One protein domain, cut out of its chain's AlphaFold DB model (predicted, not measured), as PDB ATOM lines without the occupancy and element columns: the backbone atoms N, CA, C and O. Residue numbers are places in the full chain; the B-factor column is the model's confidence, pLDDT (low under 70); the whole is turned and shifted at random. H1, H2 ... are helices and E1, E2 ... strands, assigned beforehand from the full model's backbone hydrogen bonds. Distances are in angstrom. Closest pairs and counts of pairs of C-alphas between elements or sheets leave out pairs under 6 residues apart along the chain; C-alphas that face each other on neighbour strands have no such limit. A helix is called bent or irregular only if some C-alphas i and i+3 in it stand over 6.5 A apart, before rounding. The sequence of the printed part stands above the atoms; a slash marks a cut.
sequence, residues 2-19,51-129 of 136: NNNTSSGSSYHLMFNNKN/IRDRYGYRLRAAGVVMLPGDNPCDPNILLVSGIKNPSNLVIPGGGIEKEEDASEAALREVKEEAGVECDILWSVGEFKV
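AT A GLANCE: This is residues 2 to 19 and 51 to 129 of the 136 residues of the protein "Nudix hydrolase domain-containing protein" of Parastrongyloides trichosuri (UniProt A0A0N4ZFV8). A strongly twisted sheet of four strands curls round one helix, H1, in two layers, with the helix on one face; the long strands E1 and E2 run side by side in its middle, bent E4 lies at one edge and short E3 at the other. A long unnamed loop, residues 68 to 92, links E2 to E3. The printed part has 97 residues, under half of them in named elements, with four strands and one helix in the order E1 E2 E3 H1 E4; the sheet order is E3 E2 E1 E4, mixed, and the class is mixed, helices and strands. The whole is only just compact, close to loose, with a radius of gyration of the C-alphas of 14.6 A, and elongated, spanning 54 by 32 by 24 A.

IN THESE COORDINATES: E1, residues 7 to 17, begins at C-alpha 7 (28.127, -44.331, -39.880) and is 32.0 A long. E2, residues 58 to 67, measures 28.6 A. E3 is residues 93 to 95. H1, residues 102 to 114, measures 17.4 A. E4, residues 119 to 129, measures 25.8 A, bends by 75 degrees at residue 122 and ends at C-alpha 129 (20.492, -43.885, -43.663).

HOW THE PARTS SIT: E1 and E2 are parallel, with N 12 and O 60 2.9 A apart, within hydrogen-bond range. E1 and E4 are antiparallel, with N 11 and O 127 at 2.8 A. E2 and E3 form an antiparallel hairpin, with N 94 and O 61 at 3.0 A. H1 is on the sheet; its closest C-alphas to E2 are Ala 106 and Ala 62, 4.7 A apart. In H1 every O i to N i+4 pair is within hydrogen-bond range. E3 and E4 are apart.

THE WHOLE: The C-alphas of Asn 2 and Asp 70 are the two farthest apart, 54.7 A. Residues 20 to 50 are not printed; C-alphas 19 and 51 are 30.3 A apart across this cut. The link from E2 to E3 is long. The pLDDT is under 70 at residues 2 to 7, 17 to 19, 69 to 70 and 72.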
ATOM      1  N   ASN A   2      41.765 -44.216 -47.751       42.59
ATOM      2  CA  ASN A   2      40.849 -43.432 -46.928       42.59
ATOM      3  C   ASN A   2      39.884 -44.405 -46.256       42.59
ATOM      4  O   ASN A   2      39.096 -45.070 -46.928       42.59
ATOM      5  N   ASN A   3      39.989 -44.522 -44.935       43.22
ATOM      6  CA  ASN A   3      39.037 -45.264 -44.125       43.22
ATOM      7  C   ASN A   3      37.748 -44.440 -44.060       43.22
ATOM      8  O   ASN A   3      37.505 -43.732 -43.087       43.22
ATOM      9  N   ASN A   4      36.946 -44.493 -45.123       47.44
ATOM     10  CA  ASN A   4      35.597 -43.946 -45.114       47.44
ATOM     11  C   ASN A   4      34.771 -44.783 -44.131       47.44
ATOM     12  O   ASN A   4      34.187 -45.801 -44.496       47.44
ATOM     13  N   THR A   5      34.750 -44.393 -42.859       50.81
ATOM     14  CA  THR A   5      33.816 -44.948 -41.881       50.81
ATOM     15  C   THR A   5      32.425 -44.416 -42.193       50.81
ATOM     16  O   THR A   5      32.076 -43.303 -41.803       50.81
ATOM     17  N   SER A   6      31.620 -45.204 -42.905       55.50
ATOM     18  CA  SER A   6      30.186 -44.958 -43.030       55.50
ATOM     19  C   SER A   6      29.534 -45.220 -41.673       55.50
ATOM     20  O   SER A   6      29.513 -46.356 -41.201       55.50
ATOM     21  N   SER A   7      29.019 -44.175 -41.031       65.88
ATOM     22  CA  SER A   7      28.127 -44.331 -39.880       65.88
ATOM     23  C   SER A   7      26.689 -44.127 -40.345       65.88
ATOM     24  O   SER A   7      26.433 -43.352 -41.266       65.88
ATOM     25  N   GLY A   8      25.744 -44.850 -39.752       75.94
ATOM     26  CA  GLY A   8      24.368 -44.821 -40.224       75.94
ATOM     27  C   GLY A   8      23.365 -45.318 -39.200       75.94
ATOM     28  O   GLY A   8      23.726 -45.723 -38.092       75.94
ATOM     29  N   SER A   9      22.089 -45.255 -39.564       78.56
ATOM     30  CA  SER A   9      20.988 -45.852 -38.800       78.56
ATOM     31  C   SER A   9      20.168 -46.761 -39.709       78.56
ATOM     32  O   SER A   9      19.938 -46.408 -40.865       78.56
ATOM     33  N   SER A  10      19.754 -47.911 -39.189       78.75
ATOM     34  CA  SER A  10      18.813 -48.830 -39.825       78.75
ATOM     35  C   SER A  10      17.492 -48.719 -39.082       78.75
ATOM     36  O   SER A  10      17.463 -48.961 -37.879       78.75
ATOM     37  N   TYR A  11      16.438 -48.314 -39.782       85.12
ATOM     38  CA  TYR A  11      15.098 -48.160 -39.233       85.12
ATOM     39  C   TYR A  11      14.232 -49.313 -39.682       85.12
ATOM     40  O   TYR A  11      14.076 -49.516 -40.882       85.12
ATOM     41  N   HIS A  12      13.629 -50.010 -38.735       79.25
ATOM     42  CA  HIS A  12      12.497 -50.865 -39.021       79.25
ATOM     43  C   HIS A  12      11.217 -50.051 -38.821       79.25
ATOM     44  O   HIS A  12      10.943 -49.568 -37.721       79.25
ATOM     45  N   LEU A  13      10.475 -49.834 -39.902       80.56
ATOM     46  CA  LEU A  13       9.283 -48.997 -39.882       80.56
ATOM     47  C   LEU A  13       8.041 -49.878 -39.765       80.56
ATOM     48  O   LEU A  13       7.798 -50.729 -40.621       80.56
ATOM     49  N   MET A  14       7.261 -49.655 -38.714       83.38
ATOM     50  CA  MET A  14       6.017 -50.371 -38.450       83.38
ATOM     51  C   MET A  14       4.827 -49.515 -38.855       83.38
ATOM     52  O   MET A  14       4.821 -48.301 -38.647       83.38
ATOM     53  N   PHE A  15       3.839 -50.143 -39.478       76.25
ATOM     54  CA  PHE A  15       2.570 -49.506 -39.769       76.25
ATOM     55  C   PHE A  15       1.589 -49.803 -38.646       76.25
ATOM     56  O   PHE A  15       1.311 -50.971 -38.364       76.25
ATOM     57  N   ASN A  16       1.062 -48.750 -38.026       72.12
ATOM     58  CA  ASN A  16       0.300 -48.858 -36.795       72.12
ATOM     59  C   ASN A  16      -1.086 -48.234 -36.964       72.12
ATOM     60  O   ASN A  16      -1.243 -47.191 -37.604       72.12
ATOM     61  N   ASN A  17      -2.088 -48.845 -36.337       68.81
ATOM     62  CA  ASN A  17      -3.431 -48.285 -36.246       68.81
ATOM     63  C   ASN A  17      -3.825 -48.077 -34.782       68.81
ATOM     64  O   ASN A  17      -3.476 -48.866 -33.904       68.81
ATOM     65  N   LYS A  18      -4.561 -47.000 -34.519       65.94
ATOM     66  CA  LYS A  18      -5.096 -46.695 -33.195       65.94
ATOM     67  C   LYS A  18      -6.344 -47.544 -32.933       65.94
ATOM     68  O   LYS A  18      -7.310 -47.478 -33.692       65.94
ATOM     69  N   ASN A  19      -6.359 -48.290 -31.828       54.53
ATOM     70  CA  ASN A  19      -7.562 -48.987 -31.365       54.53
ATOM     71  C   ASN A  19      -8.634 -47.998 -30.872       54.53
ATOM     72  O   ASN A  19      -8.318 -46.928 -30.355       54.53
ATOM     73  N   ILE A  51      22.390 -50.069 -29.530       88.31
ATOM     74  CA  ILE A  51      22.652 -51.291 -30.292       88.31
ATOM     75  C   ILE A  51      23.038 -50.960 -31.736       88.31
ATOM     76  O   ILE A  51      22.523 -50.021 -32.356       88.31
ATOM     77  N   ARG A  52      23.988 -51.730 -32.273       89.25
ATOM     78  CA  ARG A  52      24.448 -51.624 -33.658       89.25
ATOM     79  C   ARG A  52      24.511 -52.984 -34.338       89.25
ATOM     80  O   ARG A  52      24.787 -53.987 -33.688       89.25
ATOM     81  N   ASP A  53      24.309 -52.991 -35.651       86.06
ATOM     82  CA  ASP A  53      24.531 -54.176 -36.478       86.06
ATOM     83  C   ASP A  53      26.030 -54.441 -36.734       86.06
ATOM     84  O   ASP A  53      26.911 -53.649 -36.384       86.06
ATOM     85  N   ARG A  54      26.326 -55.558 -37.413       86.00
ATOM     86  CA  ARG A  54      27.691 -55.957 -37.813       86.00
ATOM     87  C   ARG A  54      28.409 -54.954 -38.725       86.00
ATOM     88  O   ARG A  54      29.611 -55.084 -38.934       86.00
ATOM     89  N   TYR A  55      27.681 -54.011 -39.315       82.69
ATOM     90  CA  TYR A  55      28.204 -52.977 -40.205       82.69
ATOM     91  C   TYR A  55      28.308 -51.614 -39.495       82.69
ATOM     92  O   TYR A  55      28.716 -50.630 -40.108       82.69
ATOM     93  N   GLY A  56      27.972 -51.548 -38.203       85.12
ATOM     94  CA  GLY A  56      28.063 -50.349 -37.377       85.12
ATOM     95  C   GLY A  56      26.862 -49.405 -37.475       85.12
ATOM     96  O   GLY A  56      26.923 -48.317 -36.881       85.12
ATOM     97  N   TYR A  57      25.781 -49.787 -38.166       86.56
ATOM     98  CA  TYR A  57      24.538 -49.013 -38.199       86.56
ATOM     99  C   TYR A  57      23.830 -49.129 -36.862       86.56
ATOM    100  O   TYR A  57      23.689 -50.221 -36.322       86.56
ATOM    101  N   ARG A  58      23.357 -48.001 -36.335       89.94
ATOM    102  CA  ARG A  58      22.487 -48.001 -35.156       89.94
ATOM    103  C   ARG A  58      21.155 -48.646 -35.504       89.94
ATOM    104  O   ARG A  58      20.546 -48.244 -36.494       89.94
ATOM    105  N   LEU A  59      20.716 -49.596 -34.689       92.19
ATOM    106  CA  LEU A  59      19.406 -50.216 -34.839       92.19
ATOM    107  C   LEU A  59      18.333 -49.302 -34.255       92.19
ATOM    108  O   LEU A  59      18.472 -48.797 -33.138       92.19
ATOM    109  N   ARG A  60      17.300 -49.039 -35.052       94.69
ATOM    110  CA  ARG A  60      16.200 -48.142 -34.722       94.69
ATOM    111  C   ARG A  60      14.871 -48.714 -35.191       94.69
ATOM    112  O   ARG A  60      14.825 -49.427 -36.192       94.69
ATOM    113  N   ALA A  61      13.803 -48.342 -34.502       94.94
ATOM    114  CA  ALA A  61      12.437 -48.633 -34.905       94.94
ATOM    115  C   ALA A  61      11.598 -47.352 -34.880       94.94
ATOM    116  O   ALA A  61      11.918 -46.410 -34.155       94.94
ATOM    117  N   ALA A  62      10.567 -47.299 -35.714       95.00
ATOM    118  CA  ALA A  62       9.661 -46.159 -35.805       95.00
ATOM    119  C   ALA A  62       8.252 -46.626 -36.182       95.00
ATOM    120  O   ALA A  62       8.101 -47.666 -36.827       95.00
ATOM    121  N   GLY A  63       7.235 -45.846 -35.817       93.81
ATOM    122  CA  GLY A  63       5.833 -46.157 -36.106       93.81
ATOM    123  C   GLY A  63       5.165 -45.117 -37.003       93.81
ATOM    124  O   GLY A  63       5.065 -43.948 -36.639       93.81
ATOM    125  N   VAL A  64       4.649 -45.545 -38.158       93.31
ATOM    126  CA  VAL A  64       3.705 -44.761 -38.967       93.31
ATOM    127  C   VAL A  64       2.315 -45.000 -38.410       93.31
ATOM    128  O   VAL A  64       1.688 -46.016 -38.703       93.31
ATOM    129  N   VAL A  65       1.841 -44.068 -37.590       89.56
ATOM    130  CA  VAL A  65       0.520 -44.171 -36.969       89.56
ATOM    131  C   VAL A  65      -0.503 -43.479 -37.855       89.56
ATOM    132  O   VAL A  65      -0.447 -42.260 -38.036       89.56
ATOM    133  N   MET A  66      -1.450 -44.252 -38.387       85.44
ATOM    134  CA  MET A  66      -2.633 -43.681 -39.019       85.44
ATOM    135  C   MET A  66      -3.648 -43.256 -37.964       85.44
ATOM    136  O   MET A  66      -3.980 -44.005 -37.043       85.44
ATOM    137  N   LEU A  67      -4.147 -42.035 -38.116       80.25
ATOM    138  CA  LEU A  67      -5.268 -41.529 -37.345       80.25
ATOM    139  C   LEU A  67      -6.577 -41.885 -38.061       80.25
ATOM    140  O   LEU A  67      -6.607 -41.920 -39.295       80.25
ATOM    141  N   PRO A  68      -7.669 -42.115 -37.311       72.50
ATOM    142  CA  PRO A  68      -8.990 -42.252 -37.906       72.50
ATOM    143  C   PRO A  68      -9.300 -41.057 -38.814       72.50
ATOM    144  O   PRO A  68      -9.043 -39.908 -38.453       72.50
ATOM    145  N   GLY A  69      -9.850 -41.336 -39.990       68.06
ATOM    146  CA  GLY A  69     -10.275 -40.324 -40.945       68.06
ATOM    147  C   GLY A  69     -11.547 -40.764 -41.653       68.06
ATOM    148  O   GLY A  69     -11.800 -41.958 -41.806       68.06
ATOM    149  N   ASP A  70     -12.336 -39.788 -42.094       68.50
ATOM    150  CA  ASP A  70     -13.611 -40.039 -42.774       68.50
ATOM    151  C   ASP A  70     -13.415 -40.511 -44.222       68.50
ATOM    152  O   ASP A  70     -14.312 -41.105 -44.823       68.50
ATOM    153  N   ASN A  71     -12.232 -40.256 -44.793       74.44
ATOM    154  CA  ASN A  71     -11.894 -40.586 -46.169       74.44
ATOM    155  C   ASN A  71     -10.680 -41.533 -46.232       74.44
ATOM    156  O   ASN A  71      -9.562 -41.103 -45.952       74.44
ATOM    157  N   PRO A  72     -10.846 -42.794 -46.671       68.94
ATOM    158  CA  PRO A  72      -9.730 -43.734 -46.802       68.94
ATOM    159  C   PRO A  72      -8.714 -43.330 -47.885       68.94
ATOM    160  O   PRO A  72      -7.603 -43.857 -47.904       68.94
ATOM    161  N   CYS A  73      -9.069 -42.405 -48.783       76.25
ATOM    162  CA  CYS A  73      -8.165 -41.859 -49.795       76.25
ATOM    163  C   CYS A  73      -7.334 -40.666 -49.295       76.25
ATOM    164  O   CYS A  73      -6.478 -40.194 -50.039       76.25
ATOM    165  N   ASP A  74      -7.587 -40.173 -48.080       77.44
ATOM    166  CA  ASP A  74      -6.874 -39.041 -47.482       77.44
ATOM    167  C   ASP A  74      -6.411 -39.404 -46.060       77.44
ATOM    168  O   ASP A  74      -7.062 -39.064 -45.068       77.44
ATOM    169  N   PRO A  75      -5.339 -40.208 -45.944       79.31
ATOM    170  CA  PRO A  75      -4.903 -40.715 -44.658       79.31
ATOM    171  C   PRO A  75      -4.234 -39.624 -43.820       79.31
ATOM    172  O   PRO A  75      -3.269 -38.986 -44.241       79.31
ATOM    173  N   ASN A  76      -4.673 -39.502 -42.569       83.94
ATOM    174  CA  ASN A  76      -4.008 -38.674 -41.573       83.94
ATOM    175  C   ASN A  76      -2.894 -39.472 -40.890       83.94
ATOM    176  O   ASN A  76      -3.151 -40.521 -40.301       83.94
ATOM    177  N   ILE A  77      -1.661 -38.968 -40.941       88.81
ATOM    178  CA  ILE A  77      -0.497 -39.594 -40.299       88.81
ATOM    179  C   ILE A  77      -0.033 -38.724 -39.133       88.81
ATOM    180  O   ILE A  77       0.123 -37.511 -39.275       88.81
ATOM    181  N   LEU A  78       0.215 -39.353 -37.985       89.00
ATOM    182  CA  LEU A  78       0.758 -38.682 -36.810       89.00
ATOM    183  C   LEU A  78       2.256 -38.414 -36.973       89.00
ATOM    184  O   LEU A  78       3.041 -39.328 -37.230       89.00
ATOM    185  N   LEU A  79       2.649 -37.162 -36.757       92.00
ATOM    186  CA  LEU A  79       4.041 -36.733 -36.674       92.00
ATOM    187  C   LEU A  79       4.276 -36.023 -35.343       92.00
ATOM    188  O   LEU A  79       3.363 -35.412 -34.788       92.00
ATOM    189  N   VAL A  80       5.516 -36.060 -34.868       89.56
ATOM    190  CA  VAL A  80       5.959 -35.357 -33.661       89.56
ATOM    191  C   VAL A  80       6.988 -34.288 -34.017       89.56
ATOM    192  O   VAL A  80       7.682 -34.378 -35.032       89.56
ATOM    193  N   SER A  81       7.100 -33.249 -33.193       89.38
ATOM    194  CA  SER A  81       8.137 -32.228 -33.366       89.38
ATOM    195  C   SER A  81       9.519 -32.808 -33.064       89.38
ATOM    196  O   SER A  81       9.735 -33.426 -32.022       89.38
ATOM    197  N   GLY A  82      10.483 -32.567 -33.945       82.75
ATOM    198  CA  GLY A  82      11.841 -33.065 -33.804       82.75
ATOM    199  C   GLY A  82      12.574 -32.438 -32.617       82.75
ATOM    200  O   GLY A  82      12.623 -31.222 -32.465       82.75
ATOM    201  N   ILE A  83      13.254 -33.270 -31.824       76.69
ATOM    202  CA  ILE A  83      13.967 -32.839 -30.604       76.69
ATOM    203  C   ILE A  83      15.024 -31.758 -30.882       76.69
ATOM    204  O   ILE A  83      15.188 -30.823 -30.105       76.69
ATOM    205  N   LYS A  84      15.787 -31.892 -31.976       79.62
ATOM    206  CA  LYS A  84      16.875 -30.953 -32.310       79.62
ATOM    207  C   LYS A  84      16.375 -29.645 -32.911       79.62
ATOM    208  O   LYS A  84      17.048 -28.628 -32.790       79.62
ATOM    209  N   ASN A  85      15.256 -29.705 -33.621       81.44
ATOM    210  CA  ASN A  85      14.655 -28.559 -34.272       81.44
ATOM    211  C   ASN A  85      13.131 -28.741 -34.260       81.44
ATOM    212  O   ASN A  85      12.628 -29.505 -35.087       81.44
ATOM    213  N   PRO A  86      12.410 -28.060 -33.352       83.19
ATOM    214  CA  PRO A  86      10.968 -28.235 -33.189       83.19
ATOM    215  C   PRO A  86      10.138 -27.899 -34.434       83.19
ATOM    216  O   PRO A  86       9.006 -28.356 -34.539       83.19
ATOM    217  N   SER A  87      10.682 -27.131 -35.388       87.44
ATOM    218  CA  SER A  87      10.002 -26.850 -36.661       87.44
ATOM    219  C   SER A  87      10.025 -28.022 -37.645       87.44
ATOM    220  O   SER A  87       9.284 -28.009 -38.628       87.44
ATOM    221  N   ASN A  88      10.847 -29.042 -37.394       88.19
ATOM    222  CA  ASN A  88      10.864 -30.255 -38.195       88.19
ATOM    223  C   ASN A  88       9.849 -31.245 -37.628       88.19
ATOM    224  O   ASN A  88       9.930 -31.601 -36.457       88.19
ATOM    225  N   LEU A  89       8.951 -31.746 -38.469       90.50
ATOM    226  CA  LEU A  89       8.082 -32.864 -38.116       90.50
ATOM    227  C   LEU A  89       8.769 -34.182 -38.476       90.50
ATOM    228  O   LEU A  89       9.361 -34.306 -39.551       90.50
ATOM    229  N   VAL A  90       8.715 -35.154 -37.570       92.00
ATOM    230  CA  VAL A  90       9.341 -36.470 -37.729       92.00
ATOM    231  C   VAL A  90       8.363 -37.583 -37.369       92.00
ATOM    232  O   VAL A  90       7.412 -37.378 -36.618       92.00
ATOM    233  N   ILE A  91       8.609 -38.770 -37.920       92.94
ATOM    234  CA  ILE A  91       7.923 -39.995 -37.503       92.94
ATOM    235  C   ILE A  91       8.449 -40.363 -36.106       92.94
ATOM    236  O   ILE A  91       9.675 -40.359 -35.941       92.94
ATOM    237  N   PRO A  92       7.574 -40.674 -35.131       93.00
ATOM    238  CA  PRO A  92       8.010 -41.092 -33.804       93.00
ATOM    239  C   PRO A  92       8.830 -42.382 -33.885       93.00
ATOM    240  O   PRO A  92       8.457 -43.334 -34.586       93.00
ATOM    241  N   GLY A  93       9.967 -42.408 -33.198       93.88
ATOM    242  CA  GLY A  93      10.888 -43.532 -33.278       93.88
ATOM    243  C   GLY A  93      12.271 -43.277 -32.693       93.88
ATOM    244  O   GLY A  93      12.847 -42.189 -32.783       93.88
ATOM    245  N   GLY A  94      12.887 -44.352 -32.214       93.56
ATOM    246  CA  GLY A  94      14.155 -44.289 -31.508       93.56
ATOM    247  C   GLY A  94      14.956 -45.578 -31.590       93.56
ATOM    248  O   GLY A  94      14.990 -46.239 -32.629       93.56
ATOM    249  N   GLY A  95      15.769 -45.829 -30.568       93.88
ATOM    250  CA  GLY A  95      16.717 -46.945 -30.562       93.88
ATOM    251  C   GLY A  95      16.037 -48.244 -30.155       93.88
ATOM    252  O   GLY A  95      15.194 -48.217 -29.272       93.88
ATOM    253  N   ILE A  96      16.436 -49.361 -30.766       92.25
ATOM    254  CA  ILE A  96      16.060 -50.688 -30.258       92.25
ATOM    255  C   ILE A  96      16.925 -50.985 -29.028       92.25
ATOM    256  O   ILE A  96      18.155 -50.840 -29.097       92.25
ATOM    257  N   GLU A  97      16.289 -51.356 -27.921       91.12
ATOM    258  CA  GLU A  97      16.954 -51.699 -26.664       91.12
ATOM    259  C   GLU A  97      17.355 -53.181 -26.588       91.12
ATOM    260  O   GLU A  97      17.097 -53.983 -27.488       91.12
ATOM    261  N   LYS A  98      18.091 -53.554 -25.534       85.88
ATOM    262  CA  LYS A  98      18.502 -54.951 -25.339       85.88
ATOM    263  C   LYS A  98      17.270 -55.799 -25.067       85.88
ATOM    264  O   LYS A  98      16.435 -55.400 -24.271       85.88
ATOM    265  N   GLU A  99      17.232 -56.977 -25.686       86.94
ATOM    266  CA  GLU A  99      16.134 -57.948 -25.543       86.94
ATOM    267  C   GLU A  99      14.796 -57.480 -26.139       86.94
ATOM    268  O   GLU A  99      13.817 -58.206 -26.038       86.94
ATOM    269  N   GLU A 100      14.786 -56.328 -26.815       87.94
ATOM    270  CA  GLU A 100      13.632 -55.767 -27.509       87.94
ATOM    271  C   GLU A 100      13.701 -56.100 -29.007       87.94
ATOM    272  O   GLU A 100      14.769 -56.013 -29.632       87.94
ATOM    273  N   ASP A 101      12.570 -56.467 -29.604       91.19
ATOM    274  CA  ASP A 101      12.456 -56.555 -31.057       91.19
ATOM    275  C   ASP A 101      12.045 -55.214 -31.704       91.19
ATOM    276  O   ASP A 101      11.765 -54.205 -31.057       91.19
ATOM    277  N   ALA A 102      12.042 -55.161 -33.037       92.00
ATOM    278  CA  ALA A 102      11.677 -53.941 -33.753       92.00
ATOM    279  C   ALA A 102      10.211 -53.509 -33.539       92.00
ATOM    280  O   ALA A 102       9.901 -52.323 -33.659       92.00
ATOM    281  N   SER A 103       9.314 -54.456 -33.270       91.94
ATOM    282  CA  SER A 103       7.895 -54.214 -33.014       91.94
ATOM    283  C   SER A 103       7.700 -53.578 -31.644       91.94
ATOM    284  O   SER A 103       7.065 -52.528 -31.539       91.94
ATOM    285  N   GLU A 104       8.290 -54.175 -30.615       93.25
ATOM    286  CA  GLU A 104       8.274 -53.674 -29.241       93.25
ATOM    287  C   GLU A 104       8.863 -52.259 -29.173       93.25
ATOM    288  O   GLU A 104       8.207 -51.344 -28.669       93.25
ATOM    289  N   ALA A 105      10.011 -52.044 -29.829       93.44
ATOM    290  CA  ALA A 105      10.654 -50.736 -29.923       93.44
ATOM    291  C   ALA A 105       9.768 -49.689 -30.604       93.44
ATOM    292  O   ALA A 105       9.639 -48.568 -30.115       93.44
ATOM    293  N   ALA A 106       9.124 -50.032 -31.724       93.31
ATOM    294  CA  ALA A 106       8.235 -49.099 -32.411       93.31
ATOM    295  C   ALA A 106       7.036 -48.701 -31.534       93.31
ATOM    296  O   ALA A 106       6.674 -47.525 -31.496       93.31
ATOM    297  N   LEU A 107       6.428 -49.653 -30.820       91.88
ATOM    298  CA  LEU A 107       5.292 -49.388 -29.932       91.88
ATOM    299  C   LEU A 107       5.688 -48.528 -28.728       91.88
ATOM    300  O   LEU A 107       4.982 -47.567 -28.410       91.88
ATOM    301  N   ARG A 108       6.820 -48.840 -28.088       94.19
ATOM    302  CA  ARG A 108       7.367 -48.058 -26.973       94.19
ATOM    303  C   ARG A 108       7.643 -46.618 -27.395       94.19
ATOM    304  O   ARG A 108       7.139 -45.696 -26.762       94.19
ATOM    305  N   GLU A 109       8.375 -46.418 -28.489       94.44
ATOM    306  CA  GLU A 109       8.753 -45.082 -28.968       94.44
ATOM    307  C   GLU A 109       7.529 -44.255 -29.394       94.44
ATOM    308  O   GLU A 109       7.437 -43.075 -29.068       94.44
ATOM    309  N   VAL A 110       6.535 -44.862 -30.056       92.00
ATOM    310  CA  VAL A 110       5.266 -44.177 -30.375       92.00
ATOM    311  C   VAL A 110       4.548 -43.725 -29.102       92.00
ATOM    312  O   VAL A 110       4.047 -42.598 -29.041       92.00
ATOM    313  N   LYS A 111       4.506 -44.575 -28.073       90.56
ATOM    314  CA  LYS A 111       3.881 -44.231 -26.795       90.56
ATOM    315  C   LYS A 111       4.641 -43.114 -26.076       90.56
ATOM    316  O   LYS A 111       4.008 -42.197 -25.561       90.56
ATOM    317  N   GLU A 112       5.968 -43.165 -26.058       90.25
ATOM    318  CA  GLU A 112       6.821 -42.182 -25.380       90.25
ATOM    319  C   GLU A 112       6.851 -40.819 -26.083       90.25
ATOM    320  O   GLU A 112       6.753 -39.786 -25.420       90.25
ATOM    321  N   GLU A 113       6.980 -40.794 -27.412       90.88
ATOM    322  CA  GLU A 113       7.143 -39.548 -28.170       90.88
ATOM    323  C   GLU A 113       5.811 -38.912 -28.577       90.88
ATOM    324  O   GLU A 113       5.728 -37.687 -28.685       90.88
ATOM    325  N   ALA A 114       4.771 -39.720 -28.810       88.00
ATOM    326  CA  ALA A 114       3.484 -39.245 -29.315       88.00
ATOM    327  C   ALA A 114       2.316 -39.441 -28.334       88.00
ATOM    328  O   ALA A 114       1.229 -38.915 -28.575       88.00
ATOM    329  N   GLY A 115       2.506 -40.187 -27.239       88.31
ATOM    330  CA  GLY A 115       1.451 -40.443 -26.253       88.31
ATOM    331  C   GLY A 115       0.326 -41.342 -26.770       88.31
ATOM    332  O   GLY A 115      -0.790 -41.277 -26.256       88.31
ATOM    333  N   VAL A 116       0.583 -42.152 -27.805       85.00
ATOM    334  CA  VAL A 116      -0.438 -42.984 -28.460       85.00
ATOM    335  C   VAL A 116      -0.196 -44.466 -28.201       85.00
ATOM    336  O   VAL A 116       0.891 -44.984 -28.433       85.00
ATOM    337  N   GLU A 117      -1.246 -45.170 -27.782       87.44
ATOM    338  CA  GLU A 117      -1.296 -46.633 -27.800       87.44
ATOM    339  C   GLU A 117      -1.908 -47.113 -29.124       87.44
ATOM    340  O   GLU A 117      -2.911 -46.569 -29.599       87.44
ATOM    341  N   CYS A 118      -1.280 -48.105 -29.752       84.62
ATOM    342  CA  CYS A 118      -1.646 -48.595 -31.076       84.62
ATOM    343  C   CYS A 118      -1.263 -50.067 -31.251       84.62
ATOM    344  O   CYS A 118      -0.474 -50.598 -30.474       84.62
ATOM    345  N   ASP A 119      -1.799 -50.685 -32.302       86.50
ATOM    346  CA  ASP A 119      -1.418 -52.026 -32.736       86.50
ATOM    347  C   ASP A 119      -0.594 -51.950 -34.017       86.50
ATOM    348  O   ASP A 119      -0.868 -51.129 -34.900       86.50
ATOM    349  N   ILE A 120       0.379 -52.851 -34.150       87.00
ATOM    350  CA  ILE A 120       1.114 -53.042 -35.400       87.00
ATOM    351  C   ILE A 120       0.246 -53.854 -36.356       87.00
ATOM    352  O   ILE A 120      -0.193 -54.955 -36.026       87.00
ATOM    353  N   LEU A 121       0.049 -53.339 -37.567       85.00
ATOM    354  CA  LEU A 121      -0.627 -54.059 -38.639       85.00
ATOM    355  C   LEU A 121       0.367 -54.843 -39.502       85.00
ATOM    356  O   LEU A 121       0.181 -56.035 -39.734       85.00
ATOM    357  N   TRP A 122       1.425 -54.185 -39.985       84.56
ATOM    358  CA  TRP A 122       2.486 -54.828 -40.766       84.56
ATOM    359  C   TRP A 122       3.792 -54.030 -40.726       84.56
ATOM    360  O   TRP A 122       3.805 -52.825 -40.474       84.56
ATOM    361  N   SER A 123       4.903 -54.705 -41.026       91.69
ATOM    362  CA  SER A 123       6.181 -54.042 -41.296       91.69
ATOM    363  C   SER A 123       6.134 -53.360 -42.662       91.69
ATOM    364  O   SER A 123       5.835 -53.999 -43.672       91.69
ATOM    365  N   VAL A 124       6.439 -52.063 -42.704       91.31
ATOM    366  CA  VAL A 124       6.614 -51.317 -43.958       91.31
ATOM    367  C   VAL A 124       7.945 -51.694 -44.612       91.31
ATOM    368  O   VAL A 124       8.031 -51.787 -45.835       91.31
ATOM    369  N   GLY A 125       8.980 -51.919 -43.799       89.81
ATOM    370  CA  GLY A 125      10.289 -52.379 -44.249       89.81
ATOM    371  C   GLY A 125      11.459 -51.781 -43.470       89.81
ATOM    372  O   GLY A 125      11.286 -51.052 -42.489       89.81
ATOM    373  N   GLU A 126      12.669 -52.091 -43.940       91.06
ATOM    374  CA  GLU A 126      13.921 -51.575 -43.390       91.06
ATOM    375  C   GLU A 126      14.497 -50.435 -44.238       91.06
ATOM    376  O   GLU A 126      14.718 -50.579 -45.442       91.06
ATOM    377  N   PHE A 127      14.816 -49.315 -43.592       90.94
ATOM    378  CA  PHE A 127      15.353 -48.114 -44.229       90.94
ATOM    379  C   PHE A 127      16.732 -47.786 -43.657       90.94
ATOM    380  O   PHE A 127      16.884 -47.577 -42.453       90.94
ATOM    381  N   LYS A 128      17.755 -47.703 -44.514       88.25
ATOM    382  CA  LYS A 128      19.135 -47.418 -44.095       88.25
ATOM    383  C   LYS A 128      19.542 -46.006 -44.479       88.25
ATOM    384  O   LYS A 128      19.573 -45.654 -45.654       88.25
ATOM    385  N   VAL A 129      19.909 -45.215 -43.476       84.75
ATOM    386  CA  VAL A 129      20.492 -43.885 -43.663       84.75
ATOM    387  C   VAL A 129      22.002 -44.007 -43.556       84.75
ATOM    388  O   VAL A 129      22.519 -44.416 -42.515       84.75
TER     389      VAL A 129